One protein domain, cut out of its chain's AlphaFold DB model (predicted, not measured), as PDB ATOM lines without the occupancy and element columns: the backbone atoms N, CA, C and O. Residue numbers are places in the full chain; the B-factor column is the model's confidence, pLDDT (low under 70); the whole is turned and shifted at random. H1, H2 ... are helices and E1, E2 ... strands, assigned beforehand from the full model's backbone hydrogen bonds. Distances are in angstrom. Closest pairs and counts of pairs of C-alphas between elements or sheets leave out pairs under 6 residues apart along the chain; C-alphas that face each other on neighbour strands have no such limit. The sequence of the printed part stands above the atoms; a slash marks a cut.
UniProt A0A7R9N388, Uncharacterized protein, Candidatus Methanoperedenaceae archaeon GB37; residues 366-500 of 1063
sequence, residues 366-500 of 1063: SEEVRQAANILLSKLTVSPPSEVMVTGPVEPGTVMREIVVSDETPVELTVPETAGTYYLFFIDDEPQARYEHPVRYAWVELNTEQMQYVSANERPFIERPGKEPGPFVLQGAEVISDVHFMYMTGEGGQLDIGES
ATOM      1  N   SER A 366     179.538 136.081 151.046       89.88
ATOM      2  CA  SER A 366     178.597 136.190 149.926       89.88
ATOM      3  C   SER A 366     178.837 135.071 148.904       89.88
ATOM      4  O   SER A 366     179.948 134.557 148.774       89.88
ATOM      5  N   GLU A 367     177.804 134.702 148.142       91.88
ATOM      6  CA  GLU A 367     177.899 133.598 147.173       91.88
ATOM      7  C   GLU A 367     178.978 133.840 146.103       91.88
ATOM      8  O   GLU A 367     179.695 132.921 145.719       91.88
ATOM      9  N   GLU A 368     179.146 135.089 145.667       93.00
ATOM     10  CA  GLU A 368     180.165 135.473 144.684       93.00
ATOM     11  C   GLU A 368     181.587 135.335 145.249       93.00
ATOM     12  O   GLU A 368     182.484 134.851 144.558       93.00
ATOM     13  N   VAL A 369     181.794 135.702 146.519       94.31
ATOM     14  CA  VAL A 369     183.088 135.548 147.202       94.31
ATOM     15  C   VAL A 369     183.391 134.070 147.443       94.31
ATOM     16  O   VAL A 369     184.506 133.625 147.173       94.31
ATOM     17  N   ARG A 370     182.391 133.282 147.861       94.50
ATOM     18  CA  ARG A 370     182.515 131.825 148.015       94.50
ATOM     19  C   ARG A 370     182.851 131.154 146.681       94.50
ATOM     20  O   ARG A 370     183.690 130.257 146.628       94.50
ATOM     21  N   GLN A 371     182.240 131.596 145.581       95.19
ATOM     22  CA  GLN A 371     182.579 131.121 144.241       95.19
ATOM     23  C   GLN A 371     184.030 131.472 143.872       95.19
ATOM     24  O   GLN A 371     184.757 130.598 143.400       95.19
ATOM     25  N   ALA A 372     184.477 132.707 144.120       95.88
ATOM     26  CA  ALA A 372     185.856 133.121 143.856       95.88
ATOM     27  C   ALA A 372     186.877 132.308 144.677       95.88
ATOM     28  O   ALA A 372     187.878 131.851 144.124       95.88
ATOM     29  N   ALA A 373     186.598 132.068 145.964       95.69
ATOM     30  CA  ALA A 373     187.416 131.234 146.843       95.69
ATOM     31  C   ALA A 373     187.518 129.786 146.332       95.69
ATOM     32  O   ALA A 373     188.610 129.232 146.237       95.69
ATOM     33  N   ASN A 374     186.403 129.185 145.904       95.94
ATOM     34  CA  ASN A 374     186.413 127.843 145.313       95.94
ATOM     35  C   ASN A 374     187.220 127.778 144.005       95.94
ATOM     36  O   ASN A 374     187.931 126.800 143.767       95.94
ATOM     37  N   ILE A 375     187.150 128.816 143.161       96.31
ATOM     38  CA  ILE A 375     187.979 128.898 141.950       96.31
ATOM     39  C   ILE A 375     189.464 128.955 142.331       96.31
ATOM     40  O   ILE A 375     190.248 128.201 141.746       96.31
ATOM     41  N   LEU A 376     189.841 129.778 143.319       97.00
ATOM     42  CA  LEU A 376     191.210 129.849 143.836       97.00
ATOM     43  C   LEU A 376     191.691 128.464 144.291       97.00
ATOM     44  O   LEU A 376     192.677 127.966 143.755       97.00
ATOM     45  N   LEU A 377     190.959 127.806 145.196       95.69
ATOM     46  CA  LEU A 377     191.325 126.491 145.744       95.69
ATOM     47  C   LEU A 377     191.379 125.384 144.679       95.69
ATOM     48  O   LEU A 377     192.144 124.430 144.803       95.69
ATOM     49  N   SER A 378     190.603 125.503 143.597       95.31
ATOM     50  CA  SER A 378     190.646 124.542 142.486       95.31
ATOM     51  C   SER A 378     191.900 124.659 141.610       95.31
ATOM     52  O   SER A 378     192.213 123.733 140.859       95.31
ATOM     53  N   LYS A 379     192.608 125.798 141.671       94.38
ATOM     54  CA  LYS A 379     193.733 126.139 140.778       94.38
ATOM     55  C   LYS A 379     195.040 126.419 141.517       94.38
ATOM     56  O   LYS A 379     196.099 126.339 140.896       94.38
ATOM     57  N   LEU A 380     194.976 126.705 142.814       94.62
ATOM     58  CA  LEU A 380     196.106 127.001 143.681       94.62
ATOM     59  C   LEU A 380     195.995 126.190 144.975       94.62
ATOM     60  O   LEU A 380     194.971 126.214 145.651       94.62
ATOM     61  N   THR A 381     197.068 125.490 145.335       93.50
ATOM     62  CA  THR A 381     197.139 124.764 146.605       93.50
ATOM     63  C   THR A 381     197.299 125.750 147.760       93.50
ATOM     64  O   THR A 381     198.263 126.518 147.797       93.50
ATOM     65  N   VAL A 382     196.363 125.701 148.702       93.19
ATOM     66  CA  VAL A 382     196.360 126.430 149.977       93.19
ATOM     67  C   VAL A 382     196.026 125.388 151.045       93.19
ATOM     68  O   VAL A 382     195.083 124.622 150.845       93.19
ATOM     69  N   SER A 383     196.856 125.249 152.080       85.44
ATOM     70  CA  SER A 383     196.759 124.151 153.057       85.44
ATOM     71  C   SER A 383     196.684 124.709 154.475       85.44
ATOM     72  O   SER A 383     197.397 125.657 154.763       85.44
ATOM     73  N   PRO A 384     195.896 124.126 155.389       79.88
ATOM     74  CA  PRO A 384     195.881 124.577 156.780       79.88
ATOM     75  C   PRO A 384     197.303 124.556 157.388       79.88
ATOM     76  O   PRO A 384     198.049 123.612 157.108       79.88
ATOM     77  N   PRO A 385     197.686 125.550 158.211       79.12
ATOM     78  CA  PRO A 385     196.834 126.576 158.813       79.12
ATOM     79  C   PRO A 385     196.757 127.894 158.013       79.12
ATOM     80  O   PRO A 385     196.618 128.939 158.637       79.12
ATOM     81  N   SER A 386     196.855 127.882 156.671       82.62
ATOM     82  CA  SER A 386     196.788 129.112 155.864       82.62
ATOM     83  C   SER A 386     195.574 129.988 156.194       82.62
ATOM     84  O   SER A 386     194.447 129.497 156.337       82.62
ATOM     85  N   GLU A 387     195.791 131.298 156.163       84.69
ATOM     86  CA  GLU A 387     194.760 132.318 156.284       84.69
ATOM     87  C   GLU A 387     194.665 133.140 154.991       84.69
ATOM     88  O   GLU A 387     195.666 133.572 154.415       84.69
ATOM     89  N   VAL A 388     193.444 133.324 154.483       90.12
ATOM     90  CA  VAL A 388     193.208 133.951 153.180       90.12
ATOM     91  C   VAL A 388     192.308 135.167 153.316       90.12
ATOM     92  O   VAL A 388     191.112 135.061 153.585       90.12
ATOM     93  N   MET A 389     192.854 136.341 153.025       89.94
ATOM     94  CA  MET A 389     192.063 137.558 152.890       89.94
ATOM     95  C   MET A 389     191.607 137.721 151.448       89.94
ATOM     96  O   MET A 389     192.405 137.652 150.514       89.94
ATOM     97  N   VAL A 390     190.321 137.991 151.259       93.00
ATOM     98  CA  VAL A 390     189.716 138.240 149.954       93.00
ATOM     99  C   VAL A 390     189.111 139.634 149.910       93.00
ATOM    100  O   VAL A 390     188.389 140.047 150.814       93.00
ATOM    101  N   THR A 391     189.366 140.370 148.828       91.81
ATOM    102  CA  THR A 391     188.693 141.646 148.570       91.81
ATOM    103  C   THR A 391     188.223 141.767 147.130       91.81
ATOM    104  O   THR A 391     188.842 141.264 146.195       91.81
ATOM    105  N   GLY A 392     187.090 142.432 146.933       88.00
ATOM    106  CA  GLY A 392     186.508 142.644 145.617       88.00
ATOM    107  C   GLY A 392     184.986 142.792 145.647       88.00
ATOM    108  O   GLY A 392     184.384 142.736 146.721       88.00
ATOM    109  N   PRO A 393     184.357 143.004 144.482       93.44
ATOM    110  CA  PRO A 393     185.012 143.096 143.181       93.44
ATOM    111  C   PRO A 393     185.862 144.372 143.014       93.44
ATOM    112  O   PRO A 393     185.529 145.448 143.534       93.44
ATOM    113  N   VAL A 394     186.979 144.253 142.292       92.75
ATOM    114  CA  VAL A 394     187.901 145.356 141.967       92.75
ATOM    115  C   VAL A 394     187.864 145.737 140.487       92.75
ATOM    116  O   VAL A 394     187.419 144.963 139.638       92.75
ATOM    117  N   GLU A 395     188.275 146.967 140.179       93.25
ATOM    118  CA  GLU A 395     188.304 147.479 138.811       93.25
ATOM    119  C   GLU A 395     189.441 146.838 137.985       93.25
ATOM    120  O   GLU A 395     190.511 146.539 138.521       93.25
ATOM    121  N   PRO A 396     189.267 146.676 136.659       93.94
ATOM    122  CA  PRO A 396     190.372 146.343 135.760       93.94
ATOM    123  C   PRO A 396     191.546 147.314 135.937       93.94
ATOM    124  O   PRO A 396     191.336 148.527 135.986       93.94
ATOM    125  N   GLY A 397     192.773 146.794 136.020       91.81
ATOM    126  CA  GLY A 397     193.974 147.592 136.286       91.81
ATOM    127  C   GLY A 397     194.282 147.852 137.767       91.81
ATOM    128  O   GLY A 397     195.223 148.589 138.049       91.81
ATOM    129  N   THR A 398     193.532 147.282 138.720       93.06
ATOM    130  CA  THR A 398     193.933 147.274 140.141       93.06
ATOM    131  C   THR A 398     195.265 146.549 140.339       93.06
ATOM    132  O   THR A 398     195.493 145.497 139.744       93.06
ATOM    133  N   VAL A 399     196.143 147.107 141.171       91.00
ATOM    134  CA  VAL A 399     197.483 146.568 141.447       91.00
ATOM    135  C   VAL A 399     197.579 146.160 142.914       91.00
ATOM    136  O   VAL A 399     197.240 146.949 143.790       91.00
ATOM    137  N   MET A 400     198.050 144.943 143.178       91.06
ATOM    138  CA  MET A 400     198.575 144.532 144.484       91.06
ATOM    139  C   MET A 400     200.092 144.664 144.442       91.06
ATOM    140  O   MET A 400     200.708 144.109 143.534       91.06
ATOM    141  N   ARG A 401     200.701 145.382 145.384       85.38
ATOM    142  CA  ARG A 401     202.156 145.579 145.404       85.38
ATOM    143  C   ARG A 401     202.722 145.617 146.810       85.38
ATOM    144  O   ARG A 401     202.048 146.062 147.731       85.38
ATOM    145  N   GLU A 402     203.972 145.211 146.952       80.00
ATOM    146  CA  GLU A 402     204.720 145.403 148.193       80.00
ATOM    147  C   GLU A 402     205.071 146.876 148.416       80.00
ATOM    148  O   GLU A 402     205.435 147.606 147.485       80.00
ATOM    149  N   ILE A 403     205.033 147.295 149.680       63.38
ATOM    150  CA  ILE A 403     205.665 148.537 150.122       63.38
ATOM    151  C   ILE A 403     207.070 148.195 150.617       63.38
ATOM    152  O   ILE A 403     207.310 148.088 151.813       63.38
ATOM    153  N   VAL A 404     208.016 148.014 149.697       51.91
ATOM    154  CA  VAL A 404     209.426 147.834 150.076       51.91
ATOM    155  C   VAL A 404     210.075 149.182 150.383       51.91
ATOM    156  O   VAL A 404     209.956 150.144 149.620       51.91
ATOM    157  N   VAL A 405     210.783 149.233 151.512       39.78
ATOM    158  CA  VAL A 405     211.583 150.385 151.970       39.78
ATOM    159  C   VAL A 405     213.045 150.281 151.472       39.78
ATOM    160  O   VAL A 405     213.836 151.207 151.654       39.78
ATOM    161  N   SER A 406     213.405 149.170 150.811       45.59
ATOM    162  CA  SER A 406     214.747 148.830 150.305       45.59
ATOM    163  C   SER A 406     214.882 148.989 148.773       45.59
ATOM    164  O   SER A 406     213.913 149.282 148.077       45.59
ATOM    165  N   ASP A 407     216.092 148.782 148.230       47.66
ATOM    166  CA  ASP A 407     216.377 148.773 146.777       47.66
ATOM    167  C   ASP A 407     215.847 147.508 146.055       47.66
ATOM    168  O   ASP A 407     216.135 147.287 144.872       47.66
ATOM    169  N   GLU A 408     215.114 146.640 146.756       53.22
ATOM    170  CA  GLU A 408     214.517 145.448 146.165       53.22
ATOM    171  C   GLU A 408     213.359 145.827 145.238       53.22
ATOM    172  O   GLU A 408     212.656 146.820 145.430       53.22
ATOM    173  N   THR A 409     213.191 145.062 144.159       72.56
ATOM    174  CA  THR A 409     212.110 145.335 143.207       72.56
ATOM    175  C   THR A 409     210.809 144.831 143.833       72.56
ATOM    176  O   THR A 409     210.726 143.620 144.030       72.56
ATOM    177  N   PRO A 410     209.824 145.702 144.140       77.38
ATOM    178  CA  PRO A 410     208.577 145.269 144.761       77.38
ATOM    179  C   PRO A 410     207.912 144.206 143.902       77.38
ATOM    180  O   PRO A 410     207.804 144.361 142.679       77.38
ATOM    181  N   VAL A 411     207.438 143.143 144.540       86.94
ATOM    182  CA  VAL A 411     206.540 142.200 143.886       86.94
ATOM    183  C   VAL A 411     205.218 142.911 143.629       86.94
ATOM    184  O   VAL A 411     204.583 143.440 144.543       86.94
ATOM    185  N   GLU A 412     204.797 142.916 142.366       91.81
ATOM    186  CA  GLU A 412     203.531 143.500 141.932       91.81
ATOM    187  C   GLU A 412     202.706 142.479 141.146       91.81
ATOM    188  O   GLU A 412     203.222 141.704 140.334       91.81
ATOM    189  N   LEU A 413     201.395 142.507 141.361       95.19
ATOM    190  CA  LEU A 413     200.407 141.739 140.624       95.19
ATOM    191  C   LEU A 413     199.294 142.675 140.149       95.19
ATOM    192  O   LEU A 413     198.529 143.218 140.945       95.19
ATOM    193  N   THR A 414     199.186 142.841 138.833       96.12
ATOM    194  CA  THR A 414     198.190 143.714 138.203       96.12
ATOM    195  C   THR A 414     197.020 142.904 137.653       96.12
ATOM    196  O   THR A 414     197.206 141.934 136.914       96.12
ATOM    197  N   VAL A 415     195.802 143.338 137.969       95.75
ATOM    198  CA  VAL A 415     194.566 142.851 137.353       95.75
ATOM    199  C   VAL A 415     194.521 143.288 135.880       95.75
ATOM    200  O   VAL A 415     194.773 144.462 135.598       95.75
ATOM    201  N   PRO A 416     194.162 142.407 134.925       94.69
ATOM    202  CA  PRO A 416     194.068 142.763 133.510       94.69
ATOM    203  C   PRO A 416     193.171 143.981 133.247       94.69
ATOM    204  O   PRO A 416     192.133 144.144 133.880       94.69
ATOM    205  N   GLU A 417     193.511 144.801 132.246       92.88
ATOM    206  CA  GLU A 417     192.687 145.956 131.833       92.88
ATOM    207  C   GLU A 417     191.370 145.552 131.130       92.88
ATOM    208  O   GLU A 417     190.535 146.396 130.800       92.88
ATOM    209  N   THR A 418     191.157 144.257 130.881       90.94
ATOM    210  CA  THR A 418     189.925 143.738 130.282       90.94
ATOM    211  C   THR A 418     188.758 143.796 131.261       90.94
ATOM    212  O   THR A 418     188.899 143.440 132.428       90.94
ATOM    213  N   ALA A 419     187.575 144.183 130.778       90.31
ATOM    214  CA  ALA A 419     186.354 144.175 131.582       90.31
ATOM    215  C   ALA A 419     186.056 142.767 132.130       90.31
ATOM    216  O   ALA A 419     186.047 141.800 131.369       90.31
ATOM    217  N   GLY A 420     185.791 142.676 133.432       90.88
ATOM    218  CA  GLY A 420     185.538 141.429 134.154       90.88
ATOM    219  C   GLY A 420     185.208 141.704 135.620       90.88
ATOM    220  O   GLY A 420     185.293 142.853 136.067       90.88
ATOM    221  N   THR A 421     184.821 140.661 136.352       95.19
ATOM    222  CA  THR A 421     184.562 140.735 137.799       95.19
ATOM    223  C   THR A 421     185.736 140.097 138.529       95.19
ATOM    224  O   THR A 421     185.825 138.872 138.574       95.19
ATOM    225  N   TYR A 422     186.638 140.914 139.078       96.31
ATOM    226  CA  TYR A 422     187.880 140.435 139.689       96.31
ATOM    227  C   TYR A 422     187.833 140.476 141.213       96.31
ATOM    228  O   TYR A 422     187.433 141.486 141.790       96.31
ATOM    229  N   TYR A 423     188.306 139.412 141.850       97.00
ATOM    230  CA  TYR A 423     188.561 139.329 143.286       97.00
ATOM    231  C   TYR A 423     190.055 139.146 143.522       97.00
ATOM    232  O   TYR A 423     190.714 138.424 142.778       97.00
ATOM    233  N   LEU A 424     190.577 139.816 144.539       96.06
ATOM    234  CA  LEU A 424     191.966 139.749 144.971       96.06
ATOM    235  C   LEU A 424     192.071 138.871 146.210       96.06
ATOM    236  O   LEU A 424     191.182 138.908 147.058       96.06
ATOM    237  N   PHE A 425     193.170 138.138 146.319       95.69
ATOM    238  CA  PHE A 425     193.478 137.264 147.437       95.69
ATOM    239  C   PHE A 425     194.878 137.558 147.952       95.69
ATOM    240  O   PHE A 425     195.838 137.597 147.180       95.69
ATOM    241  N   PHE A 426     194.976 137.730 149.259       93.38
ATOM    242  CA  PHE A 426     196.217 137.677 150.007       93.38
ATOM    243  C   PHE A 426     196.211 136.378 150.800       93.38
ATOM    244  O   PHE A 426     195.245 136.092 151.503       93.38
ATOM    245  N   ILE A 427     197.242 135.568 150.608       92.88
ATOM    246  CA  ILE A 427     197.339 134.225 151.163       92.88
ATOM    247  C   ILE A 427     198.571 134.200 152.051       92.88
ATOM    248  O   ILE A 427     199.700 134.309 151.559       92.88
ATOM    249  N   ASP A 428     198.318 134.058 153.340       87.69
ATOM    250  CA  ASP A 428     199.314 133.780 154.350       87.69
ATOM    251  C   ASP A 428     199.337 132.263 154.574       87.69
ATOM    252  O   ASP A 428     198.328 131.659 154.933       87.69
ATOM    253  N   ASP A 429     200.469 131.627 154.281       85.19
ATOM    254  CA  ASP A 429     200.629 130.183 154.441       85.19
ATOM    255  C   ASP A 429     201.054 129.765 155.855       85.19
ATOM    256  O   ASP A 429     200.858 128.606 156.226       85.19
ATOM    257  N   GLU A 430     201.595 130.689 156.650       78.62
ATOM    258  CA  GLU A 430     202.129 130.439 157.987       78.62
ATOM    259  C   GLU A 430     201.747 131.587 158.946       78.62
ATOM    260  O   GLU A 430     202.628 132.219 159.528       78.62
ATOM    261  N   PRO A 431     200.445 131.825 159.218       65.62
ATOM    262  CA  PRO A 431     199.998 133.011 159.966       65.62
ATOM    263  C   PRO A 431     200.565 133.104 161.392       65.62
ATOM    264  O   PRO A 431     200.642 134.179 161.988       65.62
ATOM    265  N   GLN A 432     201.035 131.982 161.945       60.44
ATOM    266  CA  GLN A 432     201.720 131.926 163.240       60.44
ATOM    267  C   GLN A 432     203.095 132.620 163.230       60.44
ATOM    268  O   GLN A 432     203.553 133.080 164.274       60.44
ATOM    269  N   ALA A 433     203.744 132.723 162.068       54.62
ATOM    270  CA  ALA A 433     205.050 133.351 161.888       54.62
ATOM    271  C   ALA A 433     204.961 134.869 161.628       54.62
ATOM    272  O   ALA A 433     205.969 135.488 161.300       54.62
ATOM    273  N   ARG A 434     203.779 135.489 161.792       59.75
ATOM    274  CA  ARG A 434     203.559 136.950 161.718       59.75
ATOM    275  C   ARG A 434     204.209 137.613 160.496       59.75
ATOM    276  O   ARG A 434     204.840 138.663 160.619       59.75
ATOM    277  N   TYR A 435     204.040 137.010 159.322       61.12
ATOM    278  CA  TYR A 435     204.604 137.497 158.061       61.12
ATOM    279  C   TYR A 435     206.147 137.487 157.985       61.12
ATOM    280  O   TYR A 435     206.703 138.012 157.026       61.12
ATOM    281  N   GLU A 436     206.864 136.832 158.912       58.56
ATOM    282  CA  GLU A 436     208.302 136.517 158.777       58.56
ATOM    283  C   GLU A 436     208.552 135.336 157.808       58.56
ATOM    284  O   GLU A 436     209.484 134.545 157.959       58.56
ATOM    285  N   HIS A 437     207.702 135.197 156.793       70.88
ATOM    286  CA  HIS A 437     207.752 134.162 155.767       70.88
ATOM    287  C   HIS A 437     207.145 134.701 154.458       70.88
ATOM    288  O   HIS A 437     206.396 135.679 154.470       70.88
ATOM    289  N   PRO A 438     207.427 134.070 153.304       81.50
ATOM    290  CA  PRO A 438     206.801 134.463 152.050       81.50
ATOM    291  C   PRO A 438     205.278 134.284 152.082       81.50
ATOM    292  O   PRO A 438     204.759 133.276 152.559       81.50
ATOM    293  N   VAL A 439     204.580 135.237 151.482       86.50
ATOM    294  CA  VAL A 439     203.127 135.282 151.289       86.50
ATOM    295  C   VAL A 439     202.796 135.213 149.797       86.50
ATOM    296  O   VAL A 439     203.683 135.253 148.938       86.50
ATOM    297  N   ARG A 440     201.518 135.077 149.432       93.62
ATOM    298  CA  ARG A 440     201.105 135.029 148.019       93.62
ATOM    299  C   ARG A 440     199.992 136.018 147.715       93.62
ATOM    300  O   ARG A 440     199.009 136.122 148.442       93.62
ATOM    301  N   TYR A 441     200.123 136.706 146.587       94.94
ATOM    302  CA  TYR A 441     199.069 137.548 146.023       94.94
ATOM    303  C   TYR A 441     198.420 136.809 144.868       94.94
ATOM    304  O   TYR A 441     199.129 136.230 144.045       94.94
ATOM    305  N   ALA A 442     197.098 136.865 144.750       96.81
ATOM    306  CA  ALA A 442     196.390 136.332 143.597       96.81
ATOM    307  C   ALA A 442     195.215 137.218 143.185       96.81
ATOM    308  O   ALA A 442     194.649 137.948 143.992       96.81
ATOM    309  N   TRP A 443     194.808 137.119 141.922       97.56
ATOM    310  CA  TRP A 443     193.502 137.590 141.475       97.56
ATOM    311  C   TRP A 443     192.754 136.479 140.747       97.56
ATOM    312  O   TRP A 443     193.367 135.629 140.100       97.56
ATOM    313  N   VAL A 444     191.425 136.510 140.830       97.44
ATOM    314  CA  VAL A 444     190.498 135.603 140.140       97.44
ATOM    315  C   VAL A 444     189.449 136.427 139.402       97.44
ATOM    316  O   VAL A 444     188.837 137.311 139.996       97.44
ATOM    317  N   GLU A 445     189.206 136.127 138.127       97.00
ATOM    318  CA  GLU A 445     188.062 136.644 137.371       97.00
ATOM    319  C   GLU A 445     186.910 135.634 137.422       97.00
ATOM    320  O   GLU A 445     187.062 134.472 137.042       97.00
ATOM    321  N   LEU A 446     185.754 136.076 137.912       93.75
ATOM    322  CA  LEU A 446     184.665 135.193 138.331       93.75
ATOM    323  C   LEU A 446     183.994 134.431 137.172       93.75
ATOM    324  O   LEU A 446     183.539 133.307 137.363       93.75
ATOM    325  N   ASN A 447     183.902 135.024 135.976       92.06
ATOM    326  CA  ASN A 447     183.090 134.482 134.875       92.06
ATOM    327  C   ASN A 447     183.864 133.534 133.951       92.06
ATOM    328  O   ASN A 447     183.315 132.577 133.411       92.06
ATOM    329  N   THR A 448     185.130 133.850 133.713       93.44
ATOM    330  CA  THR A 448     186.075 133.090 132.888       93.44
ATOM    331  C   THR A 448     186.907 132.126 133.724       93.44
ATOM    332  O   THR A 448     187.618 131.290 133.164       93.44
ATOM    333  N   GLU A 449     186.836 132.264 135.052       94.69
ATOM    334  CA  GLU A 449     187.638 131.557 136.045       94.69
ATOM    335  C   GLU A 449     189.152 131.739 135.835       94.69
ATOM    336  O   GLU A 449     189.952 130.925 136.304       94.69
ATOM    337  N   GLN A 450     189.588 132.757 135.089       93.88
ATOM    338  CA  GLN A 450     191.013 133.035 134.934       93.88
ATOM    339  C   GLN A 450     191.606 133.523 136.252       93.88
ATOM    340  O   GLN A 450     190.938 134.200 137.028       93.88
ATOM    341  N   MET A 451     192.867 133.182 136.497       95.06
ATOM    342  CA  MET A 451     193.576 133.614 137.693       95.06
ATOM    343  C   MET A 451     195.076 133.737 137.443       95.06
ATOM    344  O   MET A 451     195.628 133.070 136.563       95.06
ATOM    345  N   GLN A 452     195.731 134.551 138.260       96.62
ATOM    346  CA  GLN A 452     197.183 134.656 138.335       96.62
ATOM    347  C   GLN A 452     197.591 134.868 139.789       96.62
ATOM    348  O   GLN A 452     196.829 135.446 140.560       96.62
ATOM    349  N   TYR A 453     198.783 134.398 140.151       96.12
ATOM    350  CA  TYR A 453     199.360 134.610 141.470       96.12
ATOM    351  C   TYR A 453     200.867 134.854 141.393       96.12
ATOM    352  O   TYR A 453     201.503 134.511 140.391       96.12
ATOM    353  N   VAL A 454     201.416 135.444 142.451       94.44
ATOM    354  CA  VAL A 454     202.850 135.676 142.668       94.44
ATOM    355  C   VAL A 454     203.191 135.442 144.140       94.44
ATOM    356  O   VAL A 454     202.341 135.646 145.005       94.44
ATOM    357  N   SER A 455     204.421 135.010 144.418       90.75
ATOM    358  CA  SER A 455     204.979 134.995 145.776       90.75
ATOM    359  C   SER A 455     205.572 136.360 146.100       90.75
ATOM    360  O   SER A 455     206.249 136.938 145.251       90.75
ATOM    361  N   ALA A 456     205.317 136.832 147.309       85.19
ATOM    362  CA  ALA A 456     205.737 138.105 147.873       85.19
ATOM    363  C   ALA A 456     206.345 137.867 149.267       85.19
ATOM    364  O   ALA A 456     206.183 136.792 149.839       85.19
ATOM    365  N   ASN A 457     207.058 138.849 149.795       80.19
ATOM    366  CA  ASN A 457     207.700 138.840 151.106       80.19
ATOM    367  C   ASN A 457     206.980 139.739 152.118       80.19
ATOM    368  O   ASN A 457     207.254 139.651 153.304       80.19
ATOM    369  N   GLU A 458     206.095 140.619 151.653       75.94
ATOM    370  CA  GLU A 458     205.430 141.623 152.486       75.94
ATOM    371  C   GLU A 458     203.911 141.588 152.299       75.94
ATOM    372  O   GLU A 458     203.388 140.944 151.391       75.94
ATOM    373  N   ARG A 459     203.176 142.312 153.145       77.50
ATOM    374  CA  ARG A 459     201.728 142.518 152.976       77.50
ATOM    375  C   ARG A 459     201.427 143.428 151.769       77.50
ATOM    376  O   ARG A 459     202.156 144.400 151.539       77.50
ATOM    377  N   PRO A 460     200.323 143.197 151.030       81.12
ATOM    378  CA  PRO A 460     200.017 143.960 149.833       81.12
ATOM    379  C   PRO A 460     199.406 145.320 150.166       81.12
ATOM    380  O   PRO A 460     198.449 145.440 150.934       81.12
ATOM    381  N   PHE A 461     199.871 146.330 149.446       82.06
ATOM    382  CA  PHE A 461     199.155 147.576 149.240       82.06
ATOM    383  C   PHE A 461     198.334 147.493 147.954       82.06
ATOM    384  O   PHE A 461     198.854 147.172 146.881       82.06
ATOM    385  N   ILE A 462     197.035 147.774 148.054       81.88
ATOM    386  CA  ILE A 462     196.086 147.645 146.947       81.88
ATOM    387  C   ILE A 462     195.808 149.018 146.332       81.88
ATOM    388  O   ILE A 462     195.112 149.848 146.915       81.88
ATOM    389  N   GLU A 463     196.289 149.247 145.115       85.69
ATOM    390  CA  GLU A 463     196.039 150.468 144.349       85.69
ATOM    391  C   GLU A 463     194.871 150.264 143.377       85.69
ATOM    392  O   GLU A 463     194.965 149.513 142.402       85.69
ATOM    393  N   ARG A 464     193.748 150.953 143.616       86.19
ATOM    394  CA  ARG A 464     192.564 150.888 142.748       86.19
ATOM    395  C   ARG A 464     192.514 152.087 141.786       86.19
ATOM    396  O   ARG A 464     192.641 153.229 142.231       86.19
ATOM    397  N   PRO A 465     192.275 151.881 140.476       87.19
ATOM    398  CA  PRO A 465     192.220 152.965 139.500       87.19
ATOM    399  C   PRO A 465     191.192 154.042 139.858       87.19
ATOM    400  O   PRO A 465     189.992 153.783 139.946       87.19
ATOM    401  N   GLY A 466     191.666 155.277 140.032       78.31
ATOM    402  CA  GLY A 466     190.814 156.438 140.299       78.31
ATOM    403  C   GLY A 466     190.185 156.482 141.696       78.31
ATOM    404  O   GLY A 466     189.309 157.321 141.913       78.31
ATOM    405  N   LYS A 467     190.613 155.617 142.625       74.19
ATOM    406  CA  LYS A 467     190.207 155.649 144.034       74.19
ATOM    407  C   LYS A 467     191.395 156.007 144.916       74.19
ATOM    408  O   LYS A 467     192.523 155.608 144.645       74.19
ATOM    409  N   GLU A 468     191.128 156.794 145.949       69.38
ATOM    410  CA  GLU A 468     192.122 157.081 146.981       69.38
ATOM    411  C   GLU A 468     192.184 155.894 147.959       69.38
ATOM    412  O   GLU A 468     191.141 155.298 148.237       69.38
ATOM    413  N   PRO A 469     193.367 155.556 148.497       66.00
ATOM    414  CA  PRO A 469     193.488 154.533 149.531       66.00
ATOM    415  C   PRO A 469     192.649 154.863 150.782       66.00
ATOM    416  O   PRO A 469     192.622 156.010 151.235       66.00
ATOM    417  N   GLY A 470     191.996 153.859 151.363       56.78
ATOM    418  CA  GLY A 470     191.168 153.920 152.566       56.78
ATOM    419  C   GLY A 470     191.067 152.560 153.280       56.78
ATOM    420  O   GLY A 470     191.441 151.531 152.727       56.78
ATOM    421  N   PRO A 471     190.568 152.520 154.524       59.41
ATOM    422  CA  PRO A 471     190.597 151.305 155.333       59.41
ATOM    423  C   PRO A 471     189.744 150.181 154.732       59.41
ATOM    424  O   PRO A 471     188.716 150.423 154.088       59.41
ATOM    425  N   PHE A 472     190.162 148.943 154.985       65.81
ATOM    426  CA  PHE A 472     189.362 147.759 154.711       65.81
ATOM    427  C   PHE A 472     188.423 147.469 155.881       65.81
ATOM    428  O   PHE A 472     188.768 147.642 157.045       65.81
ATOM    429  N   VAL A 473     187.214 147.023 155.557       71.38
ATOM    430  CA  VAL A 473     186.191 146.638 156.529       71.38
ATOM    431  C   VAL A 473     185.891 145.163 156.359       71.38
ATOM    432  O   VAL A 473     185.531 144.747 155.256       71.38
ATOM    433  N   LEU A 474     185.998 144.399 157.446       76.12
ATOM    434  CA  LEU A 474     185.585 143.001 157.492       76.12
ATOM    435  C   LEU A 474     184.073 142.896 157.235       76.12
ATOM    436  O   LEU A 474     183.270 143.553 157.893       76.12
ATOM    437  N   GLN A 475     183.696 142.097 156.243       81.94
ATOM    438  CA  GLN A 475     182.309 141.868 155.833       81.94
ATOM    439  C   GLN A 475     181.836 140.453 156.163       81.94
ATOM    440  O   GLN A 475     180.649 140.256 156.412       81.94
ATOM    441  N   GLY A 476     182.741 139.473 156.158       81.69
ATOM    442  CA  GLY A 476     182.410 138.094 156.492       81.69
ATOM    443  C   GLY A 476     183.641 137.216 156.669       81.69
ATOM    444  O   GLY A 476     184.719 137.573 156.196       81.69
ATOM    445  N   ALA A 477     183.469 136.073 157.325       88.50
ATOM    446  CA  ALA A 477     184.498 135.054 157.485       88.50
ATOM    447  C   ALA A 477     183.880 133.650 157.414       88.50
ATOM    448  O   ALA A 477     182.752 133.435 157.862       88.50
ATOM    449  N   GLU A 478     184.584 132.701 156.803       88.56
ATOM    450  CA  GLU A 478     184.124 131.314 156.659       88.56
ATOM    451  C   GLU A 478     185.311 130.374 156.430       88.56
ATOM    452  O   GLU A 478     186.251 130.707 155.706       88.56
ATOM    453  N   VAL A 479     185.246 129.168 156.993       87.44
ATOM    454  CA  VAL A 479     186.199 128.093 156.690       87.44
ATOM    455  C   VAL A 479     185.712 127.323 155.462       87.44
ATOM    456  O   VAL A 479     184.640 126.716 155.484       87.44
ATOM    457  N   ILE A 480     186.500 127.321 154.385       88.12
ATOM    458  CA  ILE A 480     186.201 126.589 153.146       88.12
ATOM    459  C   ILE A 480     187.309 125.563 152.908       88.12
ATOM    460  O   ILE A 480     188.452 125.929 152.656       88.12
ATOM    461  N   SER A 481     186.958 124.272 152.922       87.12
ATOM    462  CA  SER A 481     187.919 123.162 152.764       87.12
ATOM    463  C   SER A 481     189.106 123.257 153.740       87.12
ATOM    464  O   SER A 481     190.256 123.146 153.326       87.12
ATOM    465  N   ASP A 482     188.803 123.497 155.019       84.81
ATOM    466  CA  ASP A 482     189.747 123.653 156.139       84.81
ATOM    467  C   ASP A 482     190.655 124.903 156.089       84.81
ATOM    468  O   ASP A 482     191.488 125.089 156.971       84.81
ATOM    469  N   VAL A 483     190.473 125.797 155.112       85.62
ATOM    470  CA  VAL A 483     191.205 127.073 155.006       85.62
ATOM    471  C   VAL A 483     190.318 128.225 155.478       85.62
ATOM    472  O   VAL A 483     189.157 128.315 155.070       85.62
ATOM    473  N   HIS A 484     190.858 129.114 156.316       86.06
ATOM    474  CA  HIS A 484     190.127 130.268 156.844       86.06
ATOM    475  C   HIS A 484     190.099 131.410 155.817       86.06
ATOM    476  O   HIS A 484     191.149 131.881 155.378       86.06
ATOM    477  N   PHE A 485     188.902 131.851 155.415       89.44
ATOM    478  CA  PHE A 485     188.715 132.979 154.501       89.44
ATOM    479  C   PHE A 485     188.081 134.167 155.212       89.44
ATOM    480  O   PHE A 485     187.002 134.040 155.786       89.44
ATOM    481  N   MET A 486     188.677 135.347 155.049       88.00
ATOM    482  CA  MET A 486     188.134 136.622 155.519       88.00
ATOM    483  C   MET A 486     187.856 137.553 154.350       88.00
ATOM    484  O   MET A 486     188.753 137.926 153.594       88.00
ATOM    485  N   TYR A 487     186.605 137.970 154.207       89.06
ATOM    486  CA  TYR A 487     186.196 138.915 153.183       89.06
ATOM    487  C   TYR A 487     186.201 140.338 153.703       89.06
ATOM    488  O   TYR A 487     185.493 140.680 154.650       89.06
ATOM    489  N   MET A 488     186.963 141.183 153.017       82.25
ATOM    490  CA  MET A 488     187.106 142.589 153.339       82.25
ATOM    491  C   MET A 488     186.743 143.471 152.146       82.25
ATOM    492  O   MET A 488     187.061 143.179 150.991       82.25
ATOM    493  N   THR A 489     186.133 144.619 152.415       80.31
ATOM    494  CA  THR A 489     185.834 145.637 151.398       80.31
ATOM    495  C   THR A 489     186.486 146.960 151.753       80.31
ATOM    496  O   THR A 489     186.359 147.412 152.887       80.31
ATOM    497  N   GLY A 490     187.124 147.608 150.782       75.75
ATOM    498  CA  GLY A 490     187.763 148.912 150.957       75.75
ATOM    499  C   GLY A 490     187.985 149.631 149.624       75.75
ATOM    500  O   GLY A 490     187.815 149.056 148.539       75.75
ATOM    501  N   GLU A 491     188.359 150.909 149.697       74.69
ATOM    502  CA  GLU A 491     188.660 151.740 148.519       74.69
ATOM    503  C   GLU A 491     190.098 151.538 147.977       74.69
ATOM    504  O   GLU A 491     190.419 152.076 146.920       74.69
ATOM    505  N   GLY A 492     190.903 150.671 148.612       64.31
ATOM    506  CA  GLY A 492     192.324 150.396 148.313       64.31
ATOM    507  C   GLY A 492     193.209 150.773 149.508       64.31
ATOM    508  O   GLY A 492     192.712 151.432 150.396       64.31
ATOM    509  N   GLY A 493     194.487 150.409 149.577       68.50
ATOM    510  CA  GLY A 493     195.356 150.702 150.732       68.50
ATOM    511  C   GLY A 493     196.062 149.473 151.293       68.50
ATOM    512  O   GLY A 493     196.058 148.426 150.647       68.50
ATOM    513  N   GLN A 494     196.676 149.607 152.471       71.19
ATOM    514  CA  GLN A 494     197.297 148.473 153.156       71.19
ATOM    515  C   GLN A 494     196.199 147.511 153.611       71.19
ATOM    516  O   GLN A 494     195.221 147.928 154.239       71.19
ATOM    517  N   LEU A 495     196.327 146.241 153.239       58.47
ATOM    518  CA  LEU A 495     195.431 145.199 153.716       58.47
ATOM    519  C   LEU A 495     195.922 144.746 155.100       58.47
ATOM    520  O   LEU A 495     196.872 143.974 155.189       58.47
ATOM    521  N   ASP A 496     195.305 145.278 156.157       54.09
ATOM    522  CA  ASP A 496     195.660 144.996 157.551       54.09
ATOM    523  C   ASP A 496     194.523 144.290 158.294       54.09
ATOM    524  O   ASP A 496     193.370 144.729 158.262       54.09
ATOM    525  N   ILE A 497     194.884 143.251 159.046       44.16
ATOM    526  CA  ILE A 497     194.179 142.833 160.257       44.16
ATOM    527  C   ILE A 497     195.217 142.784 161.385       44.16
ATOM    528  O   ILE A 497     196.303 142.245 161.200       44.16
ATOM    529  N   GLY A 498     194.903 143.374 162.538       39.03
ATOM    530  CA  GLY A 498     195.690 143.160 163.757       39.03
ATOM    531  C   GLY A 498     196.817 144.157 164.049       39.03
ATOM    532  O   GLY A 498     197.964 143.760 164.163       39.03
ATOM    533  N   GLU A 499     196.461 145.418 164.299       29.69
ATOM    534  CA  GLU A 499     196.943 146.179 165.466       29.69
ATOM    535  C   GLU A 499     195.746 147.007 165.964       29.69
ATOM    536  O   GLU A 499     195.495 148.110 165.494       29.69
ATOM    537  N   SER A 500     194.936 146.424 166.856       27.53
ATOM    538  CA  SER A 500     193.710 146.999 167.442       27.53
ATOM    539  C   SER A 500     192.613 147.428 166.442       27.53
ATOM    540  O   SER A 500     192.705 148.428 165.733       27.53
TER     541      SER A 500
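What this domain is: This is residues 366 to 500 of the 1063 residues of an uncharacterized protein of Candidatus Methanoperedenaceae archaeon GB37 (UniProt A0A7R9N388). A twisted sheet of six strands, E6 E5 E4 E1 E9 E8, curls round the single helix H1 on one face, and a small sheet of three strands, E3 E2 E7, covers part of the other face, over E4, E5 and E6. The two sheets make a sandwich, only partly face to face. The printed part has 135 residues, with one named helix and nine named strands in the order H1 E1 E2 E3 E4 E5 E6 E7 E8 E9; the large sheet is mixed and the small one antiparallel. The class is mostly strand, though under half of the residues, 67 of 135, are in named elements. The whole is compact, with a radius of gyration of the C-alphas of 13.8 A and spans of 38 by 35 by 28 A.

How they stand to each other: H1, residues 367 to 379, is on the sheet of six strands, two layers with the helix on one face; every O i to N i+4 pair in H1 is within hydrogen-bond range. E1, residues 387 to 394, is an inner strand of that sheet. E2, residues 399 to 402, and E3, residues 412 to 414, form an antiparallel hairpin, with N 413 and O 400 2.8 A apart. E4, residues 422 to 428, is antiparallel to E1, with N 389 and O 426 2.8 A apart. E5, residues 439 to 445, and E6, residues 451 to 456, complete a meander E4 E5 E6, each strand the antiparallel neighbour of the one before; N 425 and O 442 are 2.8 A apart, N 454 and O 441 2.9 A. The closest C-alphas of H1 and E5 are those of Ala 372 and Val 444, 6.4 A apart, and of E3 and E6 those of Leu 413 and Val 454, 6.8 A. E7, residues 460 to 463, is antiparallel to E2, with N 461 and O 401 2.8 A apart. E8, residues 473 to 480, and E9, residues 483 to 489, form a hairpin, with N 487 and O 476 2.8 A apart. E9 is parallel to E1, at 34 degrees, with N 390 and O 486 2.8 A apart. H1 is apart from E2, E3 and E7.

Where its parts are: H1 begins at C-alpha 367, (177.899, 133.598, 147.173), and is 18.6 A long. E1 measures 20.5 A, E4 19.7 A, E5 20.6 A, E6 16.5 A, E8 20.3 A and E9 19.7 A. E9 ends at C-alpha 489, (185.834, 145.637, 151.398).

The domain as a whole: The C-alphas farthest apart, of Glu 367 and Asp 407, are 41.4 A apart. The printed part has no cut and no long link. Mean pLDDT of the printed part is 82.4; it is under 70 at residues 403 to 408, 431 to 436, 468 to 472, 492 to 493 and 495 to 500.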